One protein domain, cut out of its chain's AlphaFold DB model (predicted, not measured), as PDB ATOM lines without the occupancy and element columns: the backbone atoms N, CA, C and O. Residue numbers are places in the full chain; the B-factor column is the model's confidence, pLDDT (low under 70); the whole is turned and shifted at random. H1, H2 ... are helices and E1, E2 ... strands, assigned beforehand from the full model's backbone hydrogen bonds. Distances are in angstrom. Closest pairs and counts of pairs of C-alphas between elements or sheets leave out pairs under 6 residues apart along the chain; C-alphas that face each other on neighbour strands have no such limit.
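This is residues 144 to 159 and 167 to 283 of the 371 residues of an uncharacterized protein of Thaumarchaeota archaeon (UniProt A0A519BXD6). Two small four-stranded sheets, E2 E1 E5 E6 and E3 E4 E8 E7, lie partly face to face as a loose sandwich, joined along one side where E6 runs on into E7. At one end of the sandwich H1 covers the edge strand E3 and H2 stands up from the first sheet, while H3 follows H2 beyond the edge strand E6; the long link of residues 216 to 230 goes round the opposite end. The printed part has 133 residues with three named helices and eight named strands, in the order E1 E2 H1 E3 E4 E5 H2 H3 E6 E7 E8, and both sheets are antiparallel throughout. The class is mixed, helices and strands, though under half of the residues, 65 of 133, are in named elements. The whole is compact, with a radius of gyration of the C-alphas of 15.0 A and spans of 48 by 35 by 28 A.

The first sheet runs E2 (residues 170 to 176), E1 (147 to 153), E5 (231 to 235), E6 (257 to 261), with E2 and E6 as edge strands. E2 and E1 are antiparallel at 162 degrees, with N 173 and O 150 at 2.9 A. E1 and E5 stand at 171 degrees, with N 149 and O 233 at 2.8 A. E5 and E6 stand at 157 degrees, with N 260 and O 232 at 2.8 A. E6 runs on into E7 (263 to 265) across one residue, at 29 degrees. E7 is an edge strand of the second sheet, which runs E3 (201 to 205), E4 (211 to 215), E8 (270 to 274), E7; its strands' lines turn by 101 degrees from edge to edge. E3 and E4 form a hairpin at 154 degrees, with N 202 and O 214 at 2.9 A. E4 and E8 stand at 157 degrees, with N 213 and O 273 at 2.9 A. E7 and E8 form a hairpin at 127 degrees, with N 272 and O 263 at 2.9 A. The pairing is staggered: E8 pairs with E7 over residues 270 to 272 and with E4 over 272 to 274. H1 (185 to 195) is on the second sheet, over E3 and along the strands at 10 degrees on the local plane; its height over the sheet is 8.5 A, and the closest C-alphas, of Asn 193 and Thr 202, are 6.1 A apart. H1 only grazes the first sheet, with residues 192 to 195. H2 (236 to 242) is on the first sheet at a height of 8.8 A and stands up from it at 45 degrees. H1 and H2 are near each other. H2 and H3 (246 to 250) touch, the closest C-alphas being those of Lys 236 and Leu 249, 5.8 A apart. H3 only grazes the first sheet, with residues 248 to 250. Among the pairs that are apart are E1 and E3, and E2 and E8. In H1, H2 and H3 every O i to N i+4 pair is within hydrogen-bond range.

E1 begins at C-alpha 147, (10.558, -25.485, 15.524), and is 19.9 A long; E2 is 19.5 A. H1 begins at C-alpha 185, (7.028, -23.205, 32.862), and measures 15.3 A. E3, E4, E5 and E6 measure 13.7, 13.8, 13.5 and 13.2 A, H2 9.7 A, H3 6.5 A and E7 6.2 A. E8, 12.5 A, ends at C-alpha 274, (-3.347, -32.906, 27.199).

The C-alphas of Thr 159 and Asn 282 are the two farthest apart, 49.3 A. Residues 160 to 166 are not printed, and C-alphas 159 and 167 stand 14.1 A apart across the cut. Of the links printed whole, E4 to E5 is long, with 15 residues. The mean pLDDT of the printed part is 83.4; residues 155 to 159, 167 to 169, 217 to 229 and 252 to 254 are under 70.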
ATOM      1  N   SER A 144      17.252 -23.793  17.778       78.62
ATOM      2  CA  SER A 144      17.433 -25.075  17.080       78.62
ATOM      3  C   SER A 144      16.633 -26.243  17.666       78.62
ATOM      4  O   SER A 144      16.612 -27.318  17.080       78.62
ATOM      5  N   MET A 145      16.062 -26.085  18.859       76.88
ATOM      6  CA  MET A 145      15.231 -27.093  19.520       76.88
ATOM      7  C   MET A 145      13.746 -26.746  19.438       76.88
ATOM      8  O   MET A 145      12.938 -27.449  20.032       76.88
ATOM      9  N   CYS A 146      13.377 -25.661  18.758       79.88
ATOM     10  CA  CYS A 146      12.084 -25.022  18.958       79.88
ATOM     11  C   CYS A 146      11.391 -24.644  17.650       79.88
ATOM     12  O   CYS A 146      10.790 -23.574  17.550       79.88
ATOM     13  N   ASP A 147      11.451 -25.542  16.672       84.06
ATOM     14  CA  ASP A 147      10.558 -25.485  15.524       84.06
ATOM     15  C   ASP A 147       9.211 -26.077  15.936       84.06
ATOM     16  O   ASP A 147       9.123 -27.230  16.378       84.06
ATOM     17  N   VAL A 148       8.169 -25.258  15.827       87.25
ATOM     18  CA  VAL A 148       6.785 -25.640  16.073       87.25
ATOM     19  C   VAL A 148       6.022 -25.454  14.778       87.25
ATOM     20  O   VAL A 148       5.975 -24.364  14.210       87.25
ATOM     21  N   GLU A 149       5.411 -26.528  14.311       90.00
ATOM     22  CA  GLU A 149       4.559 -26.509  13.145       90.00
ATOM     23  C   GLU A 149       3.138 -26.875  13.538       90.00
ATOM     24  O   GLU A 149       2.895 -27.840  14.264       90.00
ATOM     25  N   ILE A 150       2.195 -26.094  13.036       85.88
ATOM     26  CA  ILE A 150       0.776 -26.315  13.246       85.88
ATOM     27  C   ILE A 150       0.164 -26.577  11.887       85.88
ATOM     28  O   ILE A 150       0.312 -25.775  10.962       85.88
ATOM     29  N   GLU A 151      -0.536 -27.694  11.784       84.75
ATOM     30  CA  GLU A 151      -1.327 -28.030  10.622       84.75
ATOM     31  C   GLU A 151      -2.815 -27.953  10.986       84.75
ATOM     32  O   GLU A 151      -3.292 -28.639  11.897       84.75
ATOM     33  N   VAL A 152      -3.532 -27.067  10.290       80.50
ATOM     34  CA  VAL A 152      -4.962 -26.800  10.501       80.50
ATOM     35  C   VAL A 152      -5.734 -27.105   9.213       80.50
ATOM     36  O   VAL A 152      -5.262 -26.752   8.128       80.50
ATOM     37  N   PRO A 153      -6.923 -27.727   9.281       72.69
ATOM     38  CA  PRO A 153      -7.803 -27.861   8.120       72.69
ATOM     39  C   PRO A 153      -8.176 -26.481   7.543       72.69
ATOM     40  O   PRO A 153      -8.650 -25.620   8.280       72.69
ATOM     41  N   ASN A 154      -7.974 -26.254   6.240       71.50
ATOM     42  CA  ASN A 154      -8.380 -25.013   5.576       71.50
ATOM     43  C   ASN A 154      -9.895 -25.026   5.319       71.50
ATOM     44  O   ASN A 154     -10.400 -25.929   4.652       71.50
ATOM     45  N   LEU A 155     -10.607 -24.022   5.828       63.47
ATOM     46  CA  LEU A 155     -12.065 -23.908   5.717       63.47
ATOM     47  C   LEU A 155     -12.530 -22.962   4.604       63.47
ATOM     48  O   LEU A 155     -13.702 -23.008   4.231       63.47
ATOM     49  N   ASP A 156     -11.643 -22.123   4.065       63.25
ATOM     50  CA  ASP A 156     -12.038 -21.001   3.200       63.25
ATOM     51  C   ASP A 156     -12.299 -21.398   1.738       63.25
ATOM     52  O   ASP A 156     -12.832 -20.599   0.975       63.25
ATOM     53  N   ASN A 157     -11.993 -22.642   1.348       54.19
ATOM     54  CA  ASN A 157     -12.127 -23.123  -0.035       54.19
ATOM     55  C   ASN A 157     -13.236 -24.162  -0.243       54.19
ATOM     56  O   ASN A 157     -13.244 -24.834  -1.267       54.19
ATOM     57  N   THR A 158     -14.168 -24.309   0.700       53.66
ATOM     58  CA  THR A 158     -15.363 -25.138   0.469       53.66
ATOM     59  C   THR A 158     -16.370 -24.343  -0.359       53.66
ATOM     60  O   THR A 158     -17.337 -23.796   0.158       53.66
ATOM     61  N   THR A 159     -16.107 -24.194  -1.657       54.97
ATOM     62  CA  THR A 159     -17.185 -23.901  -2.607       54.97
ATOM     63  C   THR A 159     -18.102 -25.119  -2.642       54.97
ATOM     64  O   THR A 159     -17.609 -26.235  -2.759       54.97
ATOM     65  N   PRO A 167      -8.812 -34.606  -0.638       59.91
ATOM     66  CA  PRO A 167      -8.392 -34.360   0.732       59.91
ATOM     67  C   PRO A 167      -8.396 -32.856   1.026       59.91
ATOM     68  O   PRO A 167      -7.813 -32.065   0.283       59.91
ATOM     69  N   LEU A 168      -9.024 -32.474   2.143       61.69
ATOM     70  CA  LEU A 168      -9.055 -31.096   2.635       61.69
ATOM     71  C   LEU A 168      -7.651 -30.490   2.623       61.69
ATOM     72  O   LEU A 168      -6.722 -31.018   3.240       61.69
ATOM     73  N   ARG A 169      -7.511 -29.347   1.949       67.69
ATOM     74  CA  ARG A 169      -6.266 -28.580   1.946       67.69
ATOM     75  C   ARG A 169      -5.930 -28.205   3.388       67.69
ATOM     76  O   ARG A 169      -6.766 -27.651   4.091       67.69
ATOM     77  N   ARG A 170      -4.714 -28.491   3.841       74.38
ATOM     78  CA  ARG A 170      -4.250 -28.124   5.182       74.38
ATOM     79  C   ARG A 170      -3.364 -26.882   5.111       74.38
ATOM     80  O   ARG A 170      -2.551 -26.748   4.194       74.38
ATOM     81  N   VAL A 171      -3.557 -25.943   6.035       78.38
ATOM     82  CA  VAL A 171      -2.677 -24.779   6.200       78.38
ATOM     83  C   VAL A 171      -1.592 -25.157   7.189       78.38
ATOM     84  O   VAL A 171      -1.882 -25.535   8.322       78.38
ATOM     85  N   LYS A 172      -0.342 -25.048   6.741       85.00
ATOM     86  CA  LYS A 172       0.838 -25.295   7.558       85.00
ATOM     87  C   LYS A 172       1.442 -23.965   7.992       85.00
ATOM     88  O   LYS A 172       1.913 -23.201   7.152       85.00
ATOM     89  N   THR A 173       1.476 -23.729   9.297       83.44
ATOM     90  CA  THR A 173       2.167 -22.589   9.907       83.44
ATOM     91  C   THR A 173       3.410 -23.097  10.616       83.44
ATOM     92  O   THR A 173       3.315 -24.017  11.423       83.44
ATOM     93  N   VAL A 174       4.570 -22.515  10.315       85.81
ATOM     94  CA  VAL A 174       5.847 -22.847  10.963       85.81
ATOM     95  C   VAL A 174       6.319 -21.638  11.751       85.81
ATOM     96  O   VAL A 174       6.448 -20.549  11.194       85.81
ATOM     97  N   THR A 175       6.597 -21.845  13.032       87.06
ATOM     98  CA  THR A 175       7.110 -20.826  13.943       87.06
ATOM     99  C   THR A 175       8.361 -21.350  14.628       87.06
ATOM    100  O   THR A 175       8.362 -22.449  15.179       87.06
ATOM    101  N   GLN A 176       9.409 -20.530  14.649       88.56
ATOM    102  CA  GLN A 176      10.621 -20.793  15.415       88.56
ATOM    103  C   GLN A 176      10.600 -19.962  16.701       88.56
ATOM    104  O   GLN A 176      10.420 -18.744  16.644       88.56
ATOM    105  N   LEU A 177      10.786 -20.598  17.861       89.31
ATOM    106  CA  LEU A 177      10.929 -19.847  19.114       89.31
ATOM    107  C   LEU A 177      12.327 -19.215  19.186       89.31
ATOM    108  O   LEU A 177      13.313 -19.863  18.813       89.31
ATOM    109  N   PRO A 178      12.457 -17.980  19.697       90.19
ATOM    110  CA  PRO A 178      13.766 -17.394  19.940       90.19
ATOM    111  C   PRO A 178      14.500 -18.157  21.054       90.19
ATOM    112  O   PRO A 178      13.876 -18.722  21.954       90.19
ATOM    113  N   SER A 179      15.834 -18.156  21.007       89.44
ATOM    114  CA  SER A 179      16.632 -18.636  22.139       89.44
ATOM    115  C   SER A 179      16.495 -17.668  23.314       89.44
ATOM    116  O   SER A 179      16.655 -16.463  23.118       89.44
ATOM    117  N   CYS A 180      16.241 -18.175  24.517       90.38
ATOM    118  CA  CYS A 180      16.130 -17.347  25.717       90.38
ATOM    119  C   CYS A 180      16.297 -18.160  27.005       90.38
ATOM    120  O   CYS A 180      16.267 -19.396  27.008       90.38
ATOM    121  N   HIS A 181      16.416 -17.449  28.123       90.38
ATOM    122  CA  HIS A 181      16.220 -18.015  29.449       90.38
ATOM    123  C   HIS A 181      14.735 -17.991  29.858       90.38
ATOM    124  O   HIS A 181      14.091 -16.943  29.893       90.38
ATOM    125  N   CYS A 182      14.192 -19.153  30.208       90.69
ATOM    126  CA  CYS A 182      12.891 -19.301  30.850       90.69
ATOM    127  C   CYS A 182      13.079 -19.684  32.321       90.69
ATOM    128  O   CYS A 182      13.551 -20.779  32.625       90.69
ATOM    129  N   GLU A 183      12.656 -18.800  33.225       88.62
ATOM    130  CA  GLU A 183      12.719 -18.993  34.684       88.62
ATOM    131  C   GLU A 183      11.676 -19.997  35.204       88.62
ATOM    132  O   GLU A 183      11.818 -20.580  36.275       88.62
ATOM    133  N   SER A 184      10.585 -20.190  34.458       91.56
ATOM    134  CA  SER A 184       9.457 -21.029  34.872       91.56
ATOM    135  C   SER A 184       8.675 -21.573  33.683       91.56
ATOM    136  O   SER A 184       8.665 -20.978  32.602       91.56
ATOM    137  N   THR A 185       7.939 -22.666  33.883       92.81
ATOM    138  CA  THR A 185       7.028 -23.205  32.862       92.81
ATOM    139  C   THR A 185       6.033 -22.146  32.376       92.81
ATOM    140  O   THR A 185       5.756 -22.048  31.184       92.81
ATOM    141  N   SER A 186       5.554 -21.279  33.272       94.12
ATOM    142  CA  SER A 186       4.675 -20.160  32.918       94.12
ATOM    143  C   SER A 186       5.335 -19.179  31.943       94.12
ATOM    144  O   SER A 186       4.671 -18.690  31.029       94.12
ATOM    145  N   SER A 187       6.635 -18.899  32.102       94.12
ATOM    146  CA  SER A 187       7.389 -18.059  31.158       94.12
ATOM    147  C   SER A 187       7.545 -18.723  29.783       94.12
ATOM    148  O   SER A 187       7.335 -18.059  28.769       94.12
ATOM    149  N   LEU A 188       7.782 -20.042  29.738       93.62
ATOM    150  CA  LEU A 188       7.837 -20.813  28.491       93.62
ATOM    151  C   LEU A 188       6.487 -20.809  27.758       93.62
ATOM    152  O   LEU A 188       6.429 -20.650  26.544       93.62
ATOM    153  N   ILE A 189       5.378 -20.929  28.485       94.81
ATOM    154  CA  ILE A 189       4.033 -20.895  27.892       94.81
ATOM    155  C   ILE A 189       3.705 -19.519  27.323       94.81
ATOM    156  O   ILE A 189       3.146 -19.423  26.233       94.81
ATOM    157  N   LYS A 190       4.080 -18.444  28.027       95.56
ATOM    158  CA  LYS A 190       3.965 -17.084  27.485       95.56
ATOM    159  C   LYS A 190       4.773 -16.943  26.196       95.56
ATOM    160  O   LYS A 190       4.256 -16.397  25.228       95.56
ATOM    161  N   LEU A 191       5.998 -17.471  26.163       94.25
ATOM    162  CA  LEU A 191       6.838 -17.468  24.965       94.25
ATOM    163  C   LEU A 191       6.176 -18.211  23.795       94.25
ATOM    164  O   LEU A 191       6.118 -17.670  22.689       94.25
ATOM    165  N   LEU A 192       5.647 -19.413  24.042       93.56
ATOM    166  CA  LEU A 192       4.921 -20.210  23.050       93.56
ATOM    167  C   LEU A 192       3.711 -19.449  22.506       93.56
ATOM    168  O   LEU A 192       3.601 -19.263  21.298       93.56
ATOM    169  N   ASN A 193       2.843 -18.944  23.383       94.06
ATOM    170  CA  ASN A 193       1.638 -18.215  22.985       94.06
ATOM    171  C   ASN A 193       1.957 -16.928  22.215       94.06
ATOM    172  O   ASN A 193       1.284 -16.624  21.235       94.06
ATOM    173  N   ASN A 194       2.996 -16.190  22.614       93.50
ATOM    174  CA  ASN A 194       3.424 -14.987  21.899       93.50
ATOM    175  C   ASN A 194       3.953 -15.325  20.501       93.50
ATOM    176  O   ASN A 194       3.610 -14.654  19.531       93.50
ATOM    177  N   SER A 195       4.749 -16.390  20.390       90.25
ATOM    178  CA  SER A 195       5.303 -16.840  19.107       90.25
ATOM    179  C   SER A 195       4.216 -17.409  18.184       90.25
ATOM    180  O   SER A 195       4.323 -17.342  16.963       90.25
ATOM    181  N   LEU A 196       3.139 -17.933  18.771       88.00
ATOM    182  CA  LEU A 196       1.998 -18.532  18.084       88.00
ATOM    183  C   LEU A 196       0.760 -17.624  18.073       88.00
ATOM    184  O   LEU A 196      -0.339 -18.108  17.816       88.00
ATOM    185  N   HIS A 197       0.910 -16.316  18.304       85.75
ATOM    186  CA  HIS A 197      -0.215 -15.375  18.412       85.75
ATOM    187  C   HIS A 197      -1.092 -15.325  17.142       85.75
ATOM    188  O   HIS A 197      -2.288 -15.050  17.214       85.75
ATOM    189  N   GLY A 198      -0.513 -15.605  15.969       81.94
ATOM    190  CA  GLY A 198      -1.248 -15.724  14.703       81.94
ATOM    191  C   GLY A 198      -1.968 -17.063  14.503       81.94
ATOM    192  O   GLY A 198      -2.690 -17.221  13.522       81.94
ATOM    193  N   SER A 199      -1.770 -18.032  15.397       82.88
ATOM    194  CA  SER A 199      -2.422 -19.341  15.343       82.88
ATOM    195  C   SER A 199      -3.754 -19.347  16.098       82.88
ATOM    196  O   SER A 199      -4.071 -18.449  16.884       82.88
ATOM    197  N   THR A 200      -4.553 -20.389  15.882       84.50
ATOM    198  CA  THR A 200      -5.755 -20.657  16.681       84.50
ATOM    199  C   THR A 200      -5.451 -21.449  17.955       84.50
ATOM    200  O   THR A 200      -6.382 -21.728  18.706       84.50
ATOM    201  N   LEU A 201      -4.190 -21.810  18.226       88.81
ATOM    202  CA  LEU A 201      -3.804 -22.597  19.397       88.81
ATOM    203  C   LEU A 201      -3.415 -21.708  20.584       88.81
ATOM    204  O   LEU A 201      -2.697 -20.723  20.431       88.81
ATOM    205  N   THR A 202      -3.820 -22.129  21.781       92.94
ATOM    206  CA  THR A 202      -3.446 -21.501  23.053       92.94
ATOM    207  C   THR A 202      -2.962 -22.558  24.039       92.94
ATOM    208  O   THR A 202      -3.665 -23.532  24.308       92.94
ATOM    209  N   PHE A 203      -1.782 -22.338  24.611       95.06
ATOM    210  CA  PHE A 203      -1.170 -23.163  25.651       95.06
ATOM    211  C   PHE A 203      -1.534 -22.628  27.040       95.06
ATOM    212  O   PHE A 203      -1.472 -21.418  27.275       95.06
ATOM    213  N   TYR A 204      -1.878 -23.510  27.980       95.88
ATOM    214  CA  TYR A 204      -2.181 -23.137  29.368       95.88
ATOM    215  C   TYR A 204      -1.957 -24.293  30.357       95.88
ATOM    216  O   TYR A 204      -2.060 -25.463  29.997       95.88
ATOM    217  N   ILE A 205      -1.671 -23.962  31.622       95.62
ATOM    218  CA  ILE A 205      -1.550 -24.929  32.729       95.62
ATOM    219  C   ILE A 205      -2.871 -24.977  33.496       95.62
ATOM    220  O   ILE A 205      -3.461 -23.926  33.763       95.62
ATOM    221  N   ARG A 206      -3.337 -26.171  33.874       94.38
ATOM    222  CA  ARG A 206      -4.497 -26.334  34.769       94.38
ATOM    223  C   ARG A 206      -4.066 -26.513  36.226       94.38
ATOM    224  O   ARG A 206      -2.890 -26.611  36.552       94.38
ATOM    225  N   SER A 207      -5.039 -26.568  37.131       93.88
ATOM    226  CA  SER A 207      -4.807 -26.770  38.569       93.88
ATOM    227  C   SER A 207      -4.104 -28.088  38.921       93.88
ATOM    228  O   SER A 207      -3.580 -28.209  40.021       93.88
ATOM    229  N   ASP A 208      -4.093 -29.063  38.010       93.12
ATOM    230  CA  ASP A 208      -3.353 -30.328  38.127       93.12
ATOM    231  C   ASP A 208      -1.850 -30.187  37.800       93.12
ATOM    232  O   ASP A 208      -1.096 -31.148  37.935       93.12
ATOM    233  N   GLY A 209      -1.406 -29.002  37.365       93.44
ATOM    234  CA  GLY A 209      -0.031 -28.726  36.951       93.44
ATOM    235  C   GLY A 209       0.311 -29.205  35.538       93.44
ATOM    236  O   GLY A 209       1.415 -28.935  35.063       93.44
ATOM    237  N   LYS A 210      -0.611 -29.876  34.840       94.81
ATOM    238  CA  LYS A 210      -0.392 -30.346  33.473       94.81
ATOM    239  C   LYS A 210      -0.606 -29.233  32.461       94.81
ATOM    240  O   LYS A 210      -1.395 -28.303  32.662       94.81
ATOM    241  N   LEU A 211       0.108 -29.359  31.349       96.75
ATOM    242  CA  LEU A 211      -0.028 -28.480  30.202       96.75
ATOM    243  C   LEU A 211      -1.134 -28.981  29.279       96.75
ATOM    244  O   LEU A 211      -1.272 -30.177  29.028       96.75
ATOM    245  N   TYR A 212      -1.882 -28.032  28.739       95.44
ATOM    246  CA  TYR A 212      -2.903 -28.260  27.735       95.44
ATOM    247  C   TYR A 212      -2.679 -27.304  26.571       95.44
ATOM    248  O   TYR A 212      -2.210 -26.175  26.755       95.44
ATOM    249  N   VAL A 213      -3.062 -27.747  25.380       94.44
ATOM    250  CA  VAL A 213      -3.183 -26.892  24.199       94.44
ATOM    251  C   VAL A 213      -4.613 -26.973  23.716       94.44
ATOM    252  O   VAL A 213      -5.130 -28.074  23.540       94.44
ATOM    253  N   SER A 214      -5.249 -25.832  23.480       91.31
ATOM    254  CA  SER A 214      -6.589 -25.788  22.896       91.31
ATOM    255  C   SER A 214      -6.624 -24.970  21.617       91.31
ATOM    256  O   SER A 214      -6.067 -23.875  21.590       91.31
ATOM    257  N   GLY A 215      -7.331 -25.462  20.600       86.06
ATOM    258  CA  GLY A 215      -7.717 -24.664  19.436       86.06
ATOM    259  C   GLY A 215      -8.917 -23.758  19.736       86.06
ATOM    260  O   GLY A 215      -9.753 -24.103  20.575       86.06
ATOM    261  N   LYS A 216      -9.018 -22.608  19.056       74.12
ATOM    262  CA  LYS A 216     -10.202 -21.732  19.101       74.12
ATOM    263  C   LYS A 216     -11.455 -22.494  18.662       74.12
ATOM    264  O   LYS A 216     -11.403 -23.355  17.784       74.12
ATOM    265  N   GLU A 217     -12.579 -22.148  19.283       68.44
ATOM    266  CA  GLU A 217     -13.896 -22.632  18.880       68.44
ATOM    267  C   GLU A 217     -14.229 -22.053  17.502       68.44
ATOM    268  O   GLU A 217     -14.348 -20.839  17.338       68.44
ATOM    269  N   GLU A 218     -14.352 -22.925  16.503       67.31
ATOM    270  CA  GLU A 218     -14.784 -22.531  15.170       67.31
ATOM    271  C   GLU A 218     -16.115 -23.209  14.838       67.31
ATOM    272  O   GLU A 218     -16.185 -24.439  14.732       67.31
ATOM    273  N   PRO A 219     -17.191 -22.425  14.641       61.19
ATOM    274  CA  PRO A 219     -18.535 -22.968  14.516       61.19
ATOM    275  C   PRO A 219     -18.770 -23.789  13.239       61.19
ATOM    276  O   PRO A 219     -19.823 -24.394  13.083       61.19
ATOM    277  N   LYS A 220     -17.797 -23.841  12.323       63.19
ATOM    278  CA  LYS A 220     -17.879 -24.592  11.061       63.19
ATOM    279  C   LYS A 220     -17.470 -26.073  11.184       63.19
ATOM    280  O   LYS A 220     -17.590 -26.809  10.211       63.19
ATOM    281  N   PHE A 221     -17.002 -26.541  12.348       58.56
ATOM    282  CA  PHE A 221     -16.543 -27.933  12.530       58.56
ATOM    283  C   PHE A 221     -17.635 -28.941  12.937       58.56
ATOM    284  O   PHE A 221     -17.361 -30.141  13.007       58.56
ATOM    285  N   TYR A 222     -18.872 -28.502  13.187       56.44
ATOM    286  CA  TYR A 222     -19.951 -29.388  13.634       56.44
ATOM    287  C   TYR A 222     -20.555 -30.172  12.454       56.44
ATOM    288  O   TYR A 222     -21.547 -29.752  11.868       56.44
ATOM    289  N   GLY A 223     -19.974 -31.316  12.083       54.31
ATOM    290  CA  GLY A 223     -20.624 -32.178  11.085       54.31
ATOM    291  C   GLY A 223     -19.941 -33.499  10.750       54.31
ATOM    292  O   GLY A 223     -20.625 -34.476  10.469       54.31
ATOM    293  N   THR A 224     -18.613 -33.585  10.823       54.38
ATOM    294  CA  THR A 224     -17.873 -34.787  10.392       54.38
ATOM    295  C   THR A 224     -16.935 -35.256  11.498       54.38
ATOM    296  O   THR A 224     -15.906 -34.630  11.741       54.38
ATOM    297  N   GLN A 225     -17.310 -36.337  12.187       51.41
ATOM    298  CA  GLN A 225     -16.702 -36.767  13.452       51.41
ATOM    299  C   GLN A 225     -15.269 -37.323  13.372       51.41
ATOM    300  O   GLN A 225     -14.673 -37.478  14.430       51.41
ATOM    301  N   ASN A 226     -14.681 -37.590  12.197       53.00
ATOM    302  CA  ASN A 226     -13.519 -38.495  12.162       53.00
ATOM    303  C   ASN A 226     -12.181 -37.987  11.596       53.00
ATOM    304  O   ASN A 226     -11.193 -38.673  11.824       53.00
ATOM    305  N   GLU A 227     -12.062 -36.836  10.916       54.03
ATOM    306  CA  GLU A 227     -10.809 -36.571  10.153       54.03
ATOM    307  C   GLU A 227     -10.237 -35.144  10.217       54.03
ATOM    308  O   GLU A 227      -9.238 -34.840   9.566       54.03
ATOM    309  N   LYS A 228     -10.819 -34.250  11.024       58.59
ATOM    310  CA  LYS A 228     -10.415 -32.831  11.084       58.59
ATOM    311  C   LYS A 228      -9.704 -32.471  12.393       58.59
ATOM    312  O   LYS A 228     -10.116 -31.536  13.073       58.59
ATOM    313  N   SER A 229      -8.684 -33.231  12.791       69.31
ATOM    314  CA  SER A 229      -7.900 -32.908  13.988       69.31
ATOM    315  C   SER A 229      -6.843 -31.843  13.691       69.31
ATOM    316  O   SER A 229      -6.219 -31.826  12.631       69.31
ATOM    317  N   TYR A 230      -6.636 -30.949  14.657       81.50
ATOM    318  CA  TYR A 230      -5.410 -30.165  14.716       81.50
ATOM    319  C   TYR A 230      -4.225 -31.113  14.872       81.50
ATOM    320  O   TYR A 230      -4.288 -32.069  15.654       81.50
ATOM    321  N   CYS A 231      -3.146 -30.814  14.159       87.88
ATOM    322  CA  CYS A 231      -1.883 -31.506  14.308       87.88
ATOM    323  C   CYS A 231      -0.802 -30.498  14.711       87.88
ATOM    324  O   CYS A 231      -0.619 -29.461  14.070       87.88
ATOM    325  N   LEU A 232      -0.117 -30.791  15.815       91.12
ATOM    326  CA  LEU A 232       1.002 -30.011  16.324       91.12
ATOM    327  C   LEU A 232       2.263 -30.854  16.212       91.12
ATOM    328  O   LEU A 232       2.408 -31.869  16.892       91.12
ATOM    329  N   ARG A 233       3.190 -30.411  15.373       91.50
ATOM    330  CA  ARG A 233       4.491 -31.042  15.201       91.50
ATOM    331  C   ARG A 233       5.556 -30.172  15.848       91.50
ATOM    332  O   ARG A 233       5.611 -28.974  15.606       91.50
ATOM    333  N   MET A 234       6.399 -30.755  16.690       92.69
ATOM    334  CA  MET A 234       7.461 -30.008  17.371       92.69
ATOM    335  C   MET A 234       8.689 -30.870  17.614       92.69
ATOM    336  O   MET A 234       8.597 -32.096  17.619       92.69
ATOM    337  N   ASN A 235       9.839 -30.246  17.850       91.62
ATOM    338  CA  ASN A 235      11.056 -30.970  18.206       91.62
ATOM    339  C   ASN A 235      10.863 -31.840  19.469       91.62
ATOM    340  O   ASN A 235      10.246 -31.413  20.446       91.62
ATOM    341  N   LYS A 236      11.446 -33.042  19.475       91.38
ATOM    342  CA  LYS A 236      11.374 -34.009  20.582       91.38
ATOM    343  C   LYS A 236      11.905 -33.452  21.904       91.38
ATOM    344  O   LYS A 236      11.361 -33.785  22.954       91.38
ATOM    345  N   LYS A 237      12.930 -32.589  21.876       89.75
ATOM    346  CA  LYS A 237      13.452 -31.932  23.084       89.75
ATOM    347  C   LYS A 237      12.403 -30.997  23.676       89.75
ATOM    348  O   LYS A 237      12.069 -31.153  24.845       89.75
ATOM    349  N   LEU A 238      11.828 -30.098  22.870       92.25
ATOM    350  CA  LEU A 238      10.748 -29.213  23.319       92.25
ATOM    351  C   LEU A 238       9.537 -30.015  23.810       92.25
ATOM    352  O   LEU A 238       9.024 -29.740  24.886       92.25
ATOM    353  N   ALA A 239       9.129 -31.056  23.088       93.56
ATOM    354  CA  ALA A 239       8.043 -31.934  23.511       93.56
ATOM    355  C   ALA A 239       8.294 -32.583  24.881       93.56
ATOM    356  O   ALA A 239       7.411 -32.571  25.737       93.56
ATOM    357  N   GLY A 240       9.506 -33.096  25.115       92.88
ATOM    358  CA  GLY A 240       9.906 -33.633  26.415       92.88
ATOM    359  C   GLY A 240       9.840 -32.584  27.529       92.88
ATOM    360  O   GLY A 240       9.339 -32.878  28.613       92.88
ATOM    361  N   LEU A 241      10.252 -31.339  27.254       93.31
ATOM    362  CA  LEU A 241      10.114 -30.222  28.204       93.31
ATOM    363  C   LEU A 241       8.660 -29.911  28.541       93.31
ATOM    364  O   LEU A 241       8.363 -29.555  29.679       93.31
ATOM    365  N   LEU A 242       7.767 -30.044  27.563       94.81
ATOM    366  CA  LEU A 242       6.338 -29.784  27.707       94.81
ATOM    367  C   LEU A 242       5.564 -30.949  28.340       94.81
ATOM    368  O   LEU A 242       4.390 -30.778  28.656       94.81
ATOM    369  N   GLY A 243       6.213 -32.092  28.585       95.50
ATOM    370  CA  GLY A 243       5.621 -33.226  29.293       95.50
ATOM    371  C   GLY A 243       5.232 -34.416  28.412       95.50
ATOM    372  O   GLY A 243       4.535 -35.311  28.890       95.50
ATOM    373  N   VAL A 244       5.683 -34.470  27.153       95.00
ATOM    374  CA  VAL A 244       5.512 -35.669  26.317       95.00
ATOM    375  C   VAL A 244       6.386 -36.801  26.871       95.00
ATOM    376  O   VAL A 244       7.580 -36.592  27.112       95.00
ATOM    377  N   PRO A 245       5.825 -37.999  27.098       93.88
ATOM    378  CA  PRO A 245       6.525 -39.079  27.768       93.88
ATOM    379  C   PRO A 245       7.575 -39.720  26.835       93.88
ATOM    380  O   PRO A 245       7.386 -39.731  25.611       93.88
ATOM    381  N   PRO A 246       8.694 -40.248  27.372       91.69
ATOM    382  CA  PRO A 246       9.815 -40.745  26.570       91.69
ATOM    383  C   PRO A 246       9.432 -41.806  25.533       91.69
ATOM    384  O   PRO A 246      10.011 -41.840  24.450       91.69
ATOM    385  N   GLU A 247       8.424 -42.629  25.822       92.19
ATOM    386  CA  GLU A 247       7.925 -43.683  24.934       92.19
ATOM    387  C   GLU A 247       7.352 -43.112  23.627       92.19
ATOM    388  O   GLU A 247       7.441 -43.745  22.576       92.19
ATOM    389  N   LYS A 248       6.804 -41.890  23.665       89.94
ATOM    390  CA  LYS A 248       6.309 -41.172  22.477       89.94
ATOM    391  C   LYS A 248       7.408 -40.400  21.744       89.94
ATOM    392  O   LYS A 248       7.228 -40.032  20.586       89.94
ATOM    393  N   LEU A 249       8.546 -40.150  22.392       89.06
ATOM    394  CA  LEU A 249       9.696 -39.482  21.775       89.06
ATOM    395  C   LEU A 249      10.563 -40.463  20.967       89.06
ATOM    396  O   LEU A 249      11.263 -40.053  20.040       89.06
ATOM    397  N   THR A 250      10.512 -41.756  21.285       85.44
ATOM    398  CA  THR A 250      11.308 -42.804  20.623       85.44
ATOM    399  C   THR A 250      10.578 -43.507  19.476       85.44
ATOM    400  O   THR A 250      11.226 -44.165  18.668       85.44
ATOM    401  N   SER A 251       9.258 -43.342  19.352       71.38
ATOM    402  CA  SER A 251       8.400 -44.157  18.478       71.38
ATOM    403  C   SER A 251       8.446 -43.837  16.975       71.38
ATOM    404  O   SER A 251       7.850 -44.580  16.200       71.38
ATOM    405  N   ASN A 252       9.155 -42.788  16.528       62.91
ATOM    406  CA  ASN A 252       9.123 -42.330  15.129       62.91
ATOM    407  C   ASN A 252      10.499 -42.307  14.432       62.91
ATOM    408  O   ASN A 252      11.439 -41.669  14.917       62.91
ATOM    409  N   ASN A 253      10.551 -42.963  13.259       66.12
ATOM    410  CA  ASN A 253      11.644 -43.070  12.277       66.12
ATOM    411  C   ASN A 253      12.494 -41.796  12.154       66.12
ATOM    412  O   ASN A 253      11.992 -40.828  11.594       66.12
ATOM    413  N   ASN A 254      13.755 -41.820  12.618       67.38
ATOM    414  CA  ASN A 254      14.863 -40.858  12.389       67.38
ATOM    415  C   ASN A 254      14.560 -39.340  12.392       67.38
ATOM    416  O   ASN A 254      15.432 -38.539  12.072       67.38
ATOM    417  N   SER A 255      13.350 -38.928  12.748       82.06
ATOM    418  CA  SER A 255      12.892 -37.549  12.754       82.06
ATOM    419  C   SER A 255      13.110 -36.972  14.142       82.06
ATOM    420  O   SER A 255      12.766 -37.604  15.143       82.06
ATOM    421  N   ASP A 256      13.640 -35.755  14.209       88.00
ATOM    422  CA  ASP A 256      13.812 -35.010  15.459       88.00
ATOM    423  C   ASP A 256      12.505 -34.382  15.963       88.00
ATOM    424  O   ASP A 256      12.509 -33.678  16.972       88.00
ATOM    425  N   THR A 257      11.373 -34.641  15.299       90.62
ATOM    426  CA  THR A 257      10.058 -34.104  15.670       90.62
ATOM    427  C   THR A 257       9.102 -35.183  16.172       90.62
ATOM    428  O   THR A 257       9.160 -36.332  15.732       90.62
ATOM    429  N   VAL A 258       8.181 -34.797  17.051       92.06
ATOM    430  CA  VAL A 258       7.000 -35.573  17.445       92.06
ATOM    431  C   VAL A 258       5.745 -34.908  16.890       92.06
ATOM    432  O   VAL A 258       5.692 -33.684  16.767       92.06
ATOM    433  N   GLU A 259       4.751 -35.722  16.556       91.75
ATOM    434  CA  GLU A 259       3.450 -35.286  16.065       91.75
ATOM    435  C   GLU A 259       2.383 -35.534  17.136       91.75
ATOM    436  O   GLU A 259       2.246 -36.651  17.636       91.75
ATOM    437  N   LEU A 260       1.644 -34.488  17.503       90.88
ATOM    438  CA  LEU A 260       0.603 -34.510  18.525       90.88
ATOM    439  C   LEU A 260      -0.746 -34.213  17.862       90.88
ATOM    440  O   LEU A 260      -0.988 -33.104  17.380       90.88
ATOM    441  N   SER A 261      -1.620 -35.216  17.828       88.31
ATOM    442  CA  SER A 261      -2.974 -35.104  17.275       88.31
ATOM    443  C   SER A 261      -3.977 -34.730  18.360       88.31
ATOM    444  O   SER A 261      -4.025 -35.363  19.413       88.31
ATOM    445  N   PHE A 262      -4.792 -33.714  18.099       87.00
ATOM    446  CA  PHE A 262      -5.747 -33.189  19.073       87.00
ATOM    447  C   PHE A 262      -7.037 -34.001  19.069       87.00
ATOM    448  O   PHE A 262      -7.518 -34.422  18.015       87.00
ATOM    449  N   LEU A 263      -7.645 -34.133  20.247       81.75
ATOM    450  CA  LEU A 263      -8.966 -34.728  20.403       81.75
ATOM    451  C   LEU A 263     -10.026 -33.627  20.408       81.75
ATOM    452  O   LEU A 263      -9.887 -32.612  21.093       81.75
ATOM    453  N   TYR A 264     -11.098 -33.824  19.642       80.81
ATOM    454  CA  TYR A 264     -12.261 -32.946  19.701       80.81
ATOM    455  C   TYR A 264     -13.132 -33.306  20.904       80.81
ATOM    456  O   TYR A 264     -13.619 -34.432  21.007       80.81
ATOM    457  N   ILE A 265     -13.364 -32.345  21.794       78.38
ATOM    458  CA  ILE A 265     -14.218 -32.519  22.969       78.38
ATOM    459  C   ILE A 265     -15.552 -31.826  22.693       78.38
ATOM    460  O   ILE A 265     -15.667 -30.603  22.780       78.38
ATOM    461  N   SER A 266     -16.581 -32.614  22.373       75.56
ATOM    462  CA  SER A 266     -17.907 -32.108  21.986       75.56
ATOM    463  C   SER A 266     -18.594 -31.287  23.082       75.56
ATOM    464  O   SER A 266     -19.226 -30.278  22.779       75.56
ATOM    465  N   SER A 267     -18.431 -31.672  24.353       76.69
ATOM    466  CA  SER A 267     -19.006 -30.959  25.502       76.69
ATOM    467  C   SER A 267     -18.425 -29.559  25.696       76.69
ATOM    468  O   SER A 267     -19.112 -28.675  26.195       76.69
ATOM    469  N   GLU A 268     -17.171 -29.354  25.295       76.56
ATOM    470  CA  GLU A 268     -16.454 -28.083  25.430       76.56
ATOM    471  C   GLU A 268     -16.321 -27.345  24.091       76.56
ATOM    472  O   GLU A 268     -15.756 -26.257  24.044       76.56
ATOM    473  N   ARG A 269     -16.821 -27.954  23.004       79.31
ATOM    474  CA  ARG A 269     -16.780 -27.447  21.627       79.31
ATOM    475  C   ARG A 269     -15.386 -27.002  21.172       79.31
ATOM    476  O   ARG A 269     -15.249 -26.092  20.359       79.31
ATOM    477  N   ARG A 270     -14.343 -27.674  21.656       80.88
ATOM    478  CA  ARG A 270     -12.949 -27.321  21.372       80.88
ATOM    479  C   ARG A 270     -12.085 -28.550  21.147       80.88
ATOM    480  O   ARG A 270     -12.369 -29.636  21.648       80.88
ATOM    481  N   PHE A 271     -11.008 -28.350  20.403       83.38
ATOM    482  CA  PHE A 271      -9.944 -29.334  20.258       83.38
ATOM    483  C   PHE A 271      -8.943 -29.141  21.379       83.38
ATOM    484  O   PHE A 271      -8.491 -28.014  21.589       83.38
ATOM    485  N   VAL A 272      -8.594 -30.216  22.078       89.50
ATOM    486  CA  VAL A 272      -7.642 -30.175  23.189       89.50
ATOM    487  C   VAL A 272      -6.613 -31.284  23.031       89.50
ATOM    488  O   VAL A 272      -6.941 -32.414  22.666       89.50
ATOM    489  N   TYR A 273      -5.363 -30.948  23.325       92.94
ATOM    490  CA  TYR A 273      -4.309 -31.909  23.612       92.94
ATOM    491  C   TYR A 273      -3.875 -31.743  25.071       92.94
ATOM    492  O   TYR A 273      -3.568 -30.628  25.500       92.94
ATOM    493  N   GLU A 274      -3.871 -32.838  25.830       94.81
ATOM    494  CA  GLU A 274      -3.347 -32.906  27.199       94.81
ATOM    495  C   GLU A 274      -1.955 -33.538  27.162       94.81
ATOM    496  O   GLU A 274      -1.790 -34.640  26.640       94.81
ATOM    497  N   PHE A 275      -0.960 -32.856  27.730       95.69
ATOM    498  CA  PHE A 275       0.353 -33.458  27.943       95.69
ATOM    499  C   PHE A 275       0.303 -34.418  29.131       95.69
ATOM    500  O   PHE A 275      -0.267 -34.117  30.181       95.69
ATOM    501  N   GLU A 276       0.913 -35.587  28.969       95.69
ATOM    502  CA  GLU A 276       0.793 -36.682  29.927       95.69
ATOM    503  C   GLU A 276       1.506 -36.375  31.246       95.69
ATOM    504  O   GLU A 276       0.981 -36.700  32.315       95.69
ATOM    505  N   ASN A 277       2.671 -35.723  31.166       96.44
ATOM    506  CA  ASN A 277       3.486 -35.338  32.313       96.44
ATOM    507  C   ASN A 277       3.447 -33.826  32.571       96.44
ATOM    508  O   ASN A 277       3.120 -33.015  31.707       96.44
ATOM    509  N   ILE A 278       3.843 -33.444  33.785       96.00
ATOM    510  CA  ILE A 278       4.052 -32.041  34.154       96.00
ATOM    511  C   ILE A 278       5.276 -31.513  33.386       96.00
ATOM    512  O   ILE A 278       6.317 -32.181  33.390       96.00
ATOM    513  N   PRO A 279       5.196 -30.325  32.756       95.00
ATOM    514  CA  PRO A 279       6.342 -29.734  32.081       95.00
ATOM    515  C   PRO A 279       7.531 -29.546  33.024       95.00
ATOM    516  O   PRO A 279       7.375 -29.085  34.157       95.00
ATOM    517  N   ASN A 280       8.732 -29.841  32.537       91.19
ATOM    518  CA  ASN A 280       9.946 -29.792  33.340       91.19
ATOM    519  C   ASN A 280      11.084 -29.091  32.593       91.19
ATOM    520  O   ASN A 280      11.805 -29.696  31.799       91.19
ATOM    521  N   LEU A 281      11.289 -27.811  32.915       88.75
ATOM    522  CA  LEU A 281      12.383 -27.011  32.364       88.75
ATOM    523  C   LEU A 281      13.773 -27.509  32.769       88.75
ATOM    524  O   LEU A 281      14.745 -27.165  32.100       88.75
ATOM    525  N   ASN A 282      13.905 -28.337  33.808       83.06
ATOM    526  CA  ASN A 282      15.220 -28.806  34.240       83.06
ATOM    527  C   ASN A 282      15.926 -29.637  33.165       83.06
ATOM    528  O   ASN A 282      17.147 -29.582  33.074       83.06
ATOM    529  N   PHE A 283      15.187 -30.319  32.285       84.06
ATOM    530  CA  PHE A 283      15.790 -31.074  31.180       84.06
ATOM    531  C   PHE A 283      16.409 -30.193  30.086       84.06
ATOM    532  O   PHE A 283      17.137 -30.695  29.235       84.06
TER     533      PHE A 283